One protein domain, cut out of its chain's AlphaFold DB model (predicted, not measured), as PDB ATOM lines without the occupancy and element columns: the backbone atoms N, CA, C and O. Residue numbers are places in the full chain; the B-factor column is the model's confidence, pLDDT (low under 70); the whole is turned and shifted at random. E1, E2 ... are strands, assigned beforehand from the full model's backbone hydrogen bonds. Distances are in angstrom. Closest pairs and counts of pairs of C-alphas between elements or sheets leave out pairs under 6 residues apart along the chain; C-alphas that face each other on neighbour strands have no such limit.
ATOM      1  N   LEU A  24       5.291 -12.642  94.391       91.62
ATOM      2  CA  LEU A  24       4.599 -13.919  94.315       91.62
ATOM      3  C   LEU A  24       4.446 -14.303  92.843       91.62
ATOM      4  O   LEU A  24       4.045 -13.482  92.019       91.62
ATOM      5  N   GLN A  25       4.801 -15.536  92.512       92.31
ATOM      6  CA  GLN A  25       4.595 -16.135  91.201       92.31
ATOM      7  C   GLN A  25       3.925 -17.486  91.399       92.31
ATOM      8  O   GLN A  25       4.321 -18.244  92.280       92.31
ATOM      9  N   ALA A  26       2.937 -17.790  90.571       92.12
ATOM     10  CA  ALA A  26       2.318 -19.100  90.520       92.12
ATOM     11  C   ALA A  26       2.061 -19.460  89.058       92.12
ATOM     12  O   ALA A  26       1.686 -18.599  88.261       92.12
ATOM     13  N   SER A  27       2.302 -20.714  88.702       91.81
ATOM     14  CA  SER A  27       2.099 -21.249  87.357       91.81
ATOM     15  C   SER A  27       1.759 -22.724  87.463       91.81
ATOM     16  O   SER A  27       2.365 -23.423  88.269       91.81
ATOM     17  N   GLY A  28       0.837 -23.213  86.648       90.06
ATOM     18  CA  GLY A  28       0.401 -24.597  86.738       90.06
ATOM     19  C   GLY A  28      -0.499 -25.008  85.588       90.06
ATOM     20  O   GLY A  28      -0.737 -24.235  84.660       90.06
ATOM     21  N   ASN A  29      -0.994 -26.233  85.680       91.88
ATOM     22  CA  ASN A  29      -1.993 -26.822  84.797       91.88
ATOM     23  C   ASN A  29      -3.136 -27.415  85.644       91.88
ATOM     24  O   ASN A  29      -3.289 -27.065  86.810       91.88
ATOM     25  N   GLN A  30      -3.952 -28.292  85.055       91.75
ATOM     26  CA  GLN A  30      -5.087 -28.922  85.743       91.75
ATOM     27  C   GLN A  30      -4.678 -29.936  86.822       91.75
ATOM     28  O   GLN A  30      -5.523 -30.361  87.601       91.75
ATOM     29  N   GLU A  31      -3.403 -30.322  86.877       93.69
ATOM     30  CA  GLU A  31      -2.914 -31.333  87.812       93.69
ATOM     31  C   GLU A  31      -1.999 -30.754  88.880       93.69
ATOM     32  O   GLU A  31      -2.010 -31.203  90.021       93.69
ATOM     33  N   THR A  32      -1.190 -29.760  88.522       92.38
ATOM     34  CA  THR A  32      -0.115 -29.269  89.379       92.38
ATOM     35  C   THR A  32      -0.006 -27.754  89.336       92.38
ATOM     36  O   THR A  32      -0.184 -27.126  88.291       92.38
ATOM     37  N   VAL A  33       0.340 -27.160  90.474       93.75
ATOM     38  CA  VAL A  33       0.634 -25.735  90.627       93.75
ATOM     39  C   VAL A  33       2.010 -25.576  91.258       93.75
ATOM     40  O   VAL A  33       2.266 -26.052  92.361       93.75
ATOM     41  N   ALA A  34       2.893 -24.857  90.576       92.44
ATOM     42  CA  ALA A  34       4.171 -24.411  91.103       92.44
ATOM     43  C   ALA A  34       4.045 -22.964  91.594       92.44
ATOM     44  O   ALA A  34       3.709 -22.061  90.825       92.44
ATOM     45  N   ALA A  35       4.354 -22.730  92.865       92.69
ATOM     46  CA  ALA A  35       4.319 -21.416  93.494       92.69
ATOM     47  C   ALA A  35       5.711 -21.003  93.985       92.69
ATOM     48  O   ALA A  35       6.496 -21.819  94.472       92.69
ATOM     49  N   ARG A  36       6.028 -19.713  93.864       93.00
ATOM     50  CA  ARG A  36       7.273 -19.097  94.330       93.00
ATOM     51  C   ARG A  36       6.971 -17.765  94.992       93.00
ATOM     52  O   ARG A  36       6.439 -16.855  94.361       93.00
ATOM     53  N   LEU A  37       7.365 -17.638  96.248       91.19
ATOM     54  CA  LEU A  37       7.275 -16.414  97.024       91.19
ATOM     55  C   LEU A  37       8.688 -15.937  97.361       91.19
ATOM     56  O   LEU A  37       9.482 -16.675  97.942       91.19
ATOM     57  N   GLN A  38       9.002 -14.703  96.983       89.81
ATOM     58  CA  GLN A  38      10.287 -14.063  97.231       89.81
ATOM     59  C   GLN A  38      10.087 -12.760  97.999       89.81
ATOM     60  O   GLN A  38       9.435 -11.832  97.523       89.81
ATOM     61  N   LEU A  39      10.724 -12.685  99.155       86.06
ATOM     62  CA  LEU A  39      10.977 -11.480  99.929       86.06
ATOM     63  C   LEU A  39      12.508 -11.307 100.069       86.06
ATOM     64  O   LEU A  39      13.260 -12.192  99.642       86.06
ATOM     65  N   PRO A  40      13.003 -10.179 100.614       81.69
ATOM     66  CA  PRO A  40      14.442  -9.924 100.705       81.69
ATOM     67  C   PRO A  40      15.228 -11.043 101.410       81.69
ATOM     68  O   PRO A  40      16.154 -11.595 100.815       81.69
ATOM     69  N   ASP A  41      14.773 -11.462 102.594       81.81
ATOM     70  CA  ASP A  41      15.416 -12.493 103.426       81.81
ATOM     71  C   ASP A  41      14.541 -13.743 103.608       81.81
ATOM     72  O   ASP A  41      14.694 -14.508 104.555       81.81
ATOM     73  N   PHE A  42      13.595 -13.966 102.697       86.75
ATOM     74  CA  PHE A  42      12.737 -15.146 102.715       86.75
ATOM     75  C   PHE A  42      12.416 -15.589 101.300       86.75
ATOM     76  O   PHE A  42      12.007 -14.792 100.453       86.75
ATOM     77  N   LYS A  43      12.569 -16.882 101.040       91.56
ATOM     78  CA  LYS A  43      12.186 -17.498  99.777       91.56
ATOM     79  C   LYS A  43      11.460 -18.800 100.057       91.56
ATOM     80  O   LYS A  43      11.965 -19.644 100.789       91.56
ATOM     81  N   TYR A  44      10.306 -18.971  99.432       92.25
ATOM     82  CA  TYR A  44       9.521 -20.192  99.515       92.25
ATOM     83  C   TYR A  44       9.133 -20.664  98.123       92.25
ATOM     84  O   TYR A  44       8.727 -19.867  97.277       92.25
ATOM     85  N   GLN A  45       9.286 -21.957  97.879       93.69
ATOM     86  CA  GLN A  45       8.847 -22.626  96.663       93.69
ATOM     87  C   GLN A  45       8.018 -23.833  97.054       93.69
ATOM     88  O   GLN A  45       8.386 -24.543  97.990       93.69
ATOM     89  N   ALA A  46       6.947 -24.074  96.315       93.69
ATOM     90  CA  ALA A  46       6.110 -25.245  96.494       93.69
ATOM     91  C   ALA A  46       5.661 -25.790  95.140       93.69
ATOM     92  O   ALA A  46       5.339 -25.017  94.236       93.69
ATOM     93  N   GLU A  47       5.620 -27.111  95.035       93.50
ATOM     94  CA  GLU A  47       4.868 -27.844  94.025       93.50
ATOM     95  C   GLU A  47       3.660 -28.474  94.716       93.50
ATOM     96  O   GLU A  47       3.775 -29.062  95.796       93.50
ATOM     97  N   ILE A  48       2.489 -28.257  94.130       93.50
ATOM     98  CA  ILE A  48       1.196 -28.614  94.702       93.50
ATOM     99  C   ILE A  48       0.472 -29.478  93.677       93.50
ATOM    100  O   ILE A  48       0.210 -29.008  92.573       93.50
ATOM    101  N   ASP A  49       0.132 -30.709  94.034       94.12
ATOM    102  CA  ASP A  49      -0.804 -31.547  93.286       94.12
ATOM    103  C   ASP A  49      -2.232 -31.132  93.653       94.12
ATOM    104  O   ASP A  49      -2.613 -31.135  94.826       94.12
ATOM    105  N   ILE A  50      -3.004 -30.736  92.648       95.31
ATOM    106  CA  ILE A  50      -4.380 -30.250  92.789       95.31
ATOM    107  C   ILE A  50      -5.419 -31.258  92.275       95.31
ATOM    108  O   ILE A  50      -6.603 -30.933  92.244       95.31
ATOM    109  N   ARG A  51      -5.006 -32.470  91.872       96.44
ATOM    110  CA  ARG A  51      -5.925 -33.540  91.436       96.44
ATOM    111  C   ARG A  51      -6.773 -34.111  92.575       96.44
ATOM    112  O   ARG A  51      -7.950 -34.389  92.339       96.44
ATOM    113  N   PRO A  52      -6.231 -34.337  93.790       95.25
ATOM    114  CA  PRO A  52      -7.039 -34.811  94.901       95.25
ATOM    115  C   PRO A  52      -7.980 -33.713  95.401       95.25
ATOM    116  O   PRO A  52      -7.722 -32.523  95.245       95.25
ATOM    117  N   GLN A  53      -9.042 -34.114  96.102       94.50
ATOM    118  CA  GLN A  53      -9.997 -33.175  96.702       94.50
ATOM    119  C   GLN A  53      -9.329 -32.184  97.676       94.50
ATOM    120  O   GLN A  53      -9.773 -31.047  97.808       94.50
ATOM    121  N   THR A  54      -8.263 -32.616  98.357       95.81
ATOM    122  CA  THR A  54      -7.404 -31.754  99.175       95.81
ATOM    123  C   THR A  54      -6.049 -31.611  98.481       95.81
ATOM    124  O   THR A  54      -5.378 -32.630  98.305       95.81
ATOM    125  N   PRO A  55      -5.621 -30.391  98.106       93.44
ATOM    126  CA  PRO A  55      -4.335 -30.187  97.451       93.44
ATOM    127  C   PRO A  55      -3.166 -30.715  98.288       93.44
ATOM    128  O   PRO A  55      -3.093 -30.465  99.494       93.44
ATOM    129  N   LEU A  56      -2.236 -31.415  97.640       94.50
ATOM    130  CA  LEU A  56      -1.080 -32.027  98.286       94.50
ATOM    131  C   LEU A  56       0.199 -31.280  97.914       94.50
ATOM    132  O   LEU A  56       0.544 -31.163  96.744       94.50
ATOM    133  N   LEU A  57       0.945 -30.816  98.916       93.25
ATOM    134  CA  LEU A  57       2.291 -30.278  98.717       93.25
ATOM    135  C   LEU A  57       3.251 -31.438  98.416       93.25
ATOM    136  O   LEU A  57       3.637 -32.163  99.329       93.25
ATOM    137  N   THR A  58       3.632 -31.623  97.154       93.94
ATOM    138  CA  THR A  58       4.511 -32.724  96.719       93.94
ATOM    139  C   THR A  58       5.990 -32.398  96.907       93.94
ATOM    140  O   THR A  58       6.802 -33.288  97.158       93.94
ATOM    141  N   ALA A  59       6.349 -31.116  96.821       93.25
ATOM    142  CA  ALA A  59       7.692 -30.641  97.112       93.25
ATOM    143  C   ALA A  59       7.653 -29.220  97.668       93.25
ATOM    144  O   ALA A  59       6.868 -28.380  97.229       93.25
ATOM    145  N   THR A  60       8.532 -28.924  98.621       92.94
ATOM    146  CA  THR A  60       8.659 -27.577  99.186       92.94
ATOM    147  C   THR A  60      10.114 -27.238  99.443       92.94
ATOM    148  O   THR A  60      10.883 -28.073  99.914       92.94
ATOM    149  N   ASN A  61      10.495 -25.992  99.208       92.75
ATOM    150  CA  ASN A  61      11.819 -25.491  99.538       92.75
ATOM    151  C   ASN A  61      11.693 -24.126 100.207       92.75
ATOM    152  O   ASN A  61      11.264 -23.156  99.576       92.75
ATOM    153  N   LEU A  62      12.081 -24.064 101.477       91.50
ATOM    154  CA  LEU A  62      12.072 -22.855 102.281       91.50
ATOM    155  C   LEU A  62      13.509 -22.422 102.575       91.50
ATOM    156  O   LEU A  62      14.309 -23.191 103.106       91.50
ATOM    157  N   VAL A  63      13.824 -21.168 102.256       90.50
ATOM    158  CA  VAL A  63      15.111 -20.538 102.560       90.50
ATOM    159  C   VAL A  63      14.872 -19.274 103.380       90.50
ATOM    160  O   VAL A  63      14.284 -18.309 102.887       90.50
ATOM    161  N   LEU A  64      15.366 -19.282 104.618       87.44
ATOM    162  CA  LEU A  64      15.423 -18.123 105.505       87.44
ATOM    163  C   LEU A  64      16.797 -17.456 105.394       87.44
ATOM    164  O   LEU A  64      17.823 -18.119 105.548       87.44
ATOM    165  N   GLY A  65      16.820 -16.152 105.144       83.00
ATOM    166  CA  GLY A  65      18.021 -15.348 104.943       83.00
ATOM    167  C   GLY A  65      18.522 -15.311 103.495       83.00
ATOM    168  O   GLY A  65      17.772 -15.462 102.523       83.00
ATOM    169  N   LYS A  66      19.831 -15.087 103.338       77.62
ATOM    170  CA  LYS A  66      20.472 -14.936 102.023       77.62
ATOM    171  C   LYS A  66      20.543 -16.276 101.298       77.62
ATOM    172  O   LYS A  66      21.083 -17.245 101.816       77.62
ATOM    173  N   GLY A  67      20.089 -16.328 100.053       76.69
ATOM    174  CA  GLY A  67      20.165 -17.534  99.228       76.69
ATOM    175  C   GLY A  67      19.299 -17.426  97.985       76.69
ATOM    176  O   GLY A  67      18.478 -16.516  97.888       76.69
ATOM    177  N   ASN A  68      19.477 -18.341  97.039       79.81
ATOM    178  CA  ASN A  68      18.673 -18.400  95.824       79.81
ATOM    179  C   ASN A  68      17.660 -19.539  95.906       79.81
ATOM    180  O   ASN A  68      17.808 -20.476  96.690       79.81
ATOM    181  N   PHE A  69      16.630 -19.437  95.075       77.75
ATOM    182  CA  PHE A  69      15.769 -20.567  94.774       77.75
ATOM    183  C   PHE A  69      16.595 -21.741  94.235       77.75
ATOM    184  O   PHE A  69      17.595 -21.526  93.545       77.75
ATOM    185  N   LYS A  70      16.173 -22.974  94.533       77.44
ATOM    186  CA  LYS A  70      16.777 -24.149  93.899       77.44
ATOM    187  C   LYS A  70      16.425 -24.129  92.409       77.44
ATOM    188  O   LYS A  70      15.295 -23.798  92.038       77.44
ATOM    189  N   ILE A  71      17.410 -24.450  91.573       70.06
ATOM    190  CA  ILE A  71      17.206 -24.640  90.136       70.06
ATOM    191  C   ILE A  71      16.453 -25.969  89.976       70.06
ATOM    192  O   ILE A  71      16.855 -26.972  90.558       70.06
ATOM    193  N   SER A  72      15.305 -25.913  89.300       57.69
ATOM    194  CA  SER A  72      14.290 -26.975  89.211       57.69
ATOM    195  C   SER A  72      14.792 -28.302  88.616       57.69
ATOM    196  O   SER A  72      15.753 -28.278  87.843       57.69
ATOM    197  N   PRO A  73      14.077 -29.424  88.875       62.88
ATOM    198  CA  PRO A  73      12.922 -29.569  89.778       62.88
ATOM    199  C   PRO A  73      13.334 -29.737  91.250       62.88
ATOM    200  O   PRO A  73      14.416 -30.235  91.554       62.88
ATOM    201  N   ILE A  74      12.473 -29.302  92.176       78.94
ATOM    202  CA  ILE A  74      12.677 -29.549  93.611       78.94
ATOM    203  C   ILE A  74      11.995 -30.864  93.991       78.94
ATOM    204  O   ILE A  74      10.861 -31.100  93.608       78.94
ATOM    205  N   VAL A  75      12.682 -31.726  94.743       83.69
ATOM    206  CA  VAL A  75      12.143 -33.025  95.179       83.69
ATOM    207  C   VAL A  75      12.129 -33.073  96.700       83.69
ATOM    208  O   VAL A  75      13.160 -32.818  97.325       83.69
ATOM    209  N   GLY A  76      10.982 -33.401  97.298       88.94
ATOM    210  CA  GLY A  76      10.802 -33.486  98.750       88.94
ATOM    211  C   GLY A  76      10.709 -32.129  99.457       88.94
ATOM    212  O   GLY A  76      10.528 -31.082  98.829       88.94
ATOM    213  N   HIS A  77      10.838 -32.148 100.787       93.62
ATOM    214  CA  HIS A  77      10.689 -30.971 101.647       93.62
ATOM    215  C   HIS A  77      12.035 -30.525 102.217       93.62
ATOM    216  O   HIS A  77      12.724 -31.289 102.887       93.62
ATOM    217  N   HIS A  78      12.406 -29.273 101.956       91.31
ATOM    218  CA  HIS A  78      13.687 -28.696 102.354       91.31
ATOM    219  C   HIS A  78      13.476 -27.421 103.155       91.31
ATOM    220  O   HIS A  78      12.704 -26.547 102.756       91.31
ATOM    221  N   LEU A  79      14.234 -27.295 104.240       90.31
ATOM    222  CA  LEU A  79      14.347 -26.083 105.035       90.31
ATOM    223  C   LEU A  79      15.824 -25.726 105.161       90.31
ATOM    224  O   LEU A  79      16.647 -26.559 105.537       90.31
ATOM    225  N   GLN A  80      16.157 -24.479 104.861       89.69
ATOM    226  CA  GLN A  80      17.506 -23.964 105.009       89.69
ATOM    227  C   GLN A  80      17.471 -22.610 105.702       89.69
ATOM    228  O   GLN A  80      16.807 -21.680 105.244       89.69
ATOM    229  N   ILE A  81      18.252 -22.487 106.770       88.56
ATOM    230  CA  ILE A  81      18.385 -21.253 107.538       88.56
ATOM    231  C   ILE A  81      19.802 -20.729 107.330       88.56
ATOM    232  O   ILE A  81      20.778 -21.387 107.675       88.56
ATOM    233  N   ARG A  82      19.916 -19.559 106.704       87.50
ATOM    234  CA  ARG A  82      21.176 -18.855 106.443       87.50
ATOM    235  C   ARG A  82      21.145 -17.516 107.157       87.50
ATOM    236  O   ARG A  82      20.906 -16.470 106.555       87.50
ATOM    237  N   ALA A  83      21.366 -17.588 108.458       84.19
ATOM    238  CA  ALA A  83      21.299 -16.466 109.374       84.19
ATOM    239  C   ALA A  83      22.578 -16.428 110.219       84.19
ATOM    240  O   ALA A  83      23.185 -17.469 110.458       84.19
ATOM    241  N   ALA A  84      22.997 -15.236 110.655       86.25
ATOM    242  CA  ALA A  84      24.175 -15.103 111.518       86.25
ATOM    243  C   ALA A  84      23.936 -15.706 112.914       86.25
ATOM    244  O   ALA A  84      24.855 -16.205 113.548       86.25
ATOM    245  N   GLN A  85      22.683 -15.664 113.362       87.25
ATOM    246  CA  GLN A  85      22.212 -16.202 114.629       87.25
ATOM    247  C   GLN A  85      20.815 -16.792 114.433       87.25
ATOM    248  O   GLN A  85      20.061 -16.338 113.568       87.25
TER     249      GLN A  85
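This is residues 24 to 85 of the 149 residues of the protein "Possible exported protein" of Vibrio ponticus (UniProt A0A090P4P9). One twisted sheet of five strands makes the body: E1 to E4 run back and forth side by side, and E5 adds a last strand beside E4, running the same way as E4. To reach E5, the link of residues 66 to 75 loops out over one face of the sheet and back; no named helix covers either face. The printed part has 62 residues, with five named strands, E1 to E5 along the chain; the class is all strand. The sheet is mixed, in the order E1, E2, E3, E4, E5, with E4 and E5 parallel and the other neighbours antiparallel. The whole is only just compact, close to loose, with a radius of gyration of the C-alphas of 12.5 A, and its outline is a rod spanning 41 by 19 by 19 A, the strands running along it.

E3, residues 42 to 49, is an inner strand, antiparallel to E2, residues 32 to 39, at 173 degrees; N 35 and O 46 are within hydrogen-bond range at 2.8 A. On the other side of E3 is E4, residues 56 to 65, antiparallel at 174 degrees, with N 45 and O 61 at 2.9 A. E4 bends by 61 degrees at residue 59. E1, residues 24 to 28, is an edge strand, antiparallel to E2 at 168 degrees, with N 27 and O 34 at 2.9 A. E1 to E4 form a meander, each strand the antiparallel neighbour of the one before, and each successive pair is a hairpin. E5, residues 76 to 82, is the other edge strand, parallel to E4 at 9 degrees; N 62 and O 78 are 2.9 A apart, and N 78 and O 60 are 2.8 A apart. E1 is apart from E4 and E5, and E2 is apart from E5.

E1 begins at C-alpha 24, (4.599, -13.919, 94.315), and is 13.7 A long. E2 measures 23.5 A and E3 23.3 A from first to last C-alpha. E4, the longest strand with 10 residues, runs 26.2 A from C-alpha 56 at (-1.080, -32.027, 98.286). E5 is 19.5 A long and ends at C-alpha 82, (21.176, -18.855, 106.443).

The two C-alphas farthest apart are those of Gln 30 and Gln 85, at 41.7 A. The sheet's C-alphas lie up to 5.3 A off the best plane through them. The printed part has no cut and no long link; the links from E1 to E2 and from E2 to E3 are tight, and those from E3 to E4 and from E4 to E5 are short. The mean pLDDT of the printed part is 88.4, and residues 72 to 73 are under 70.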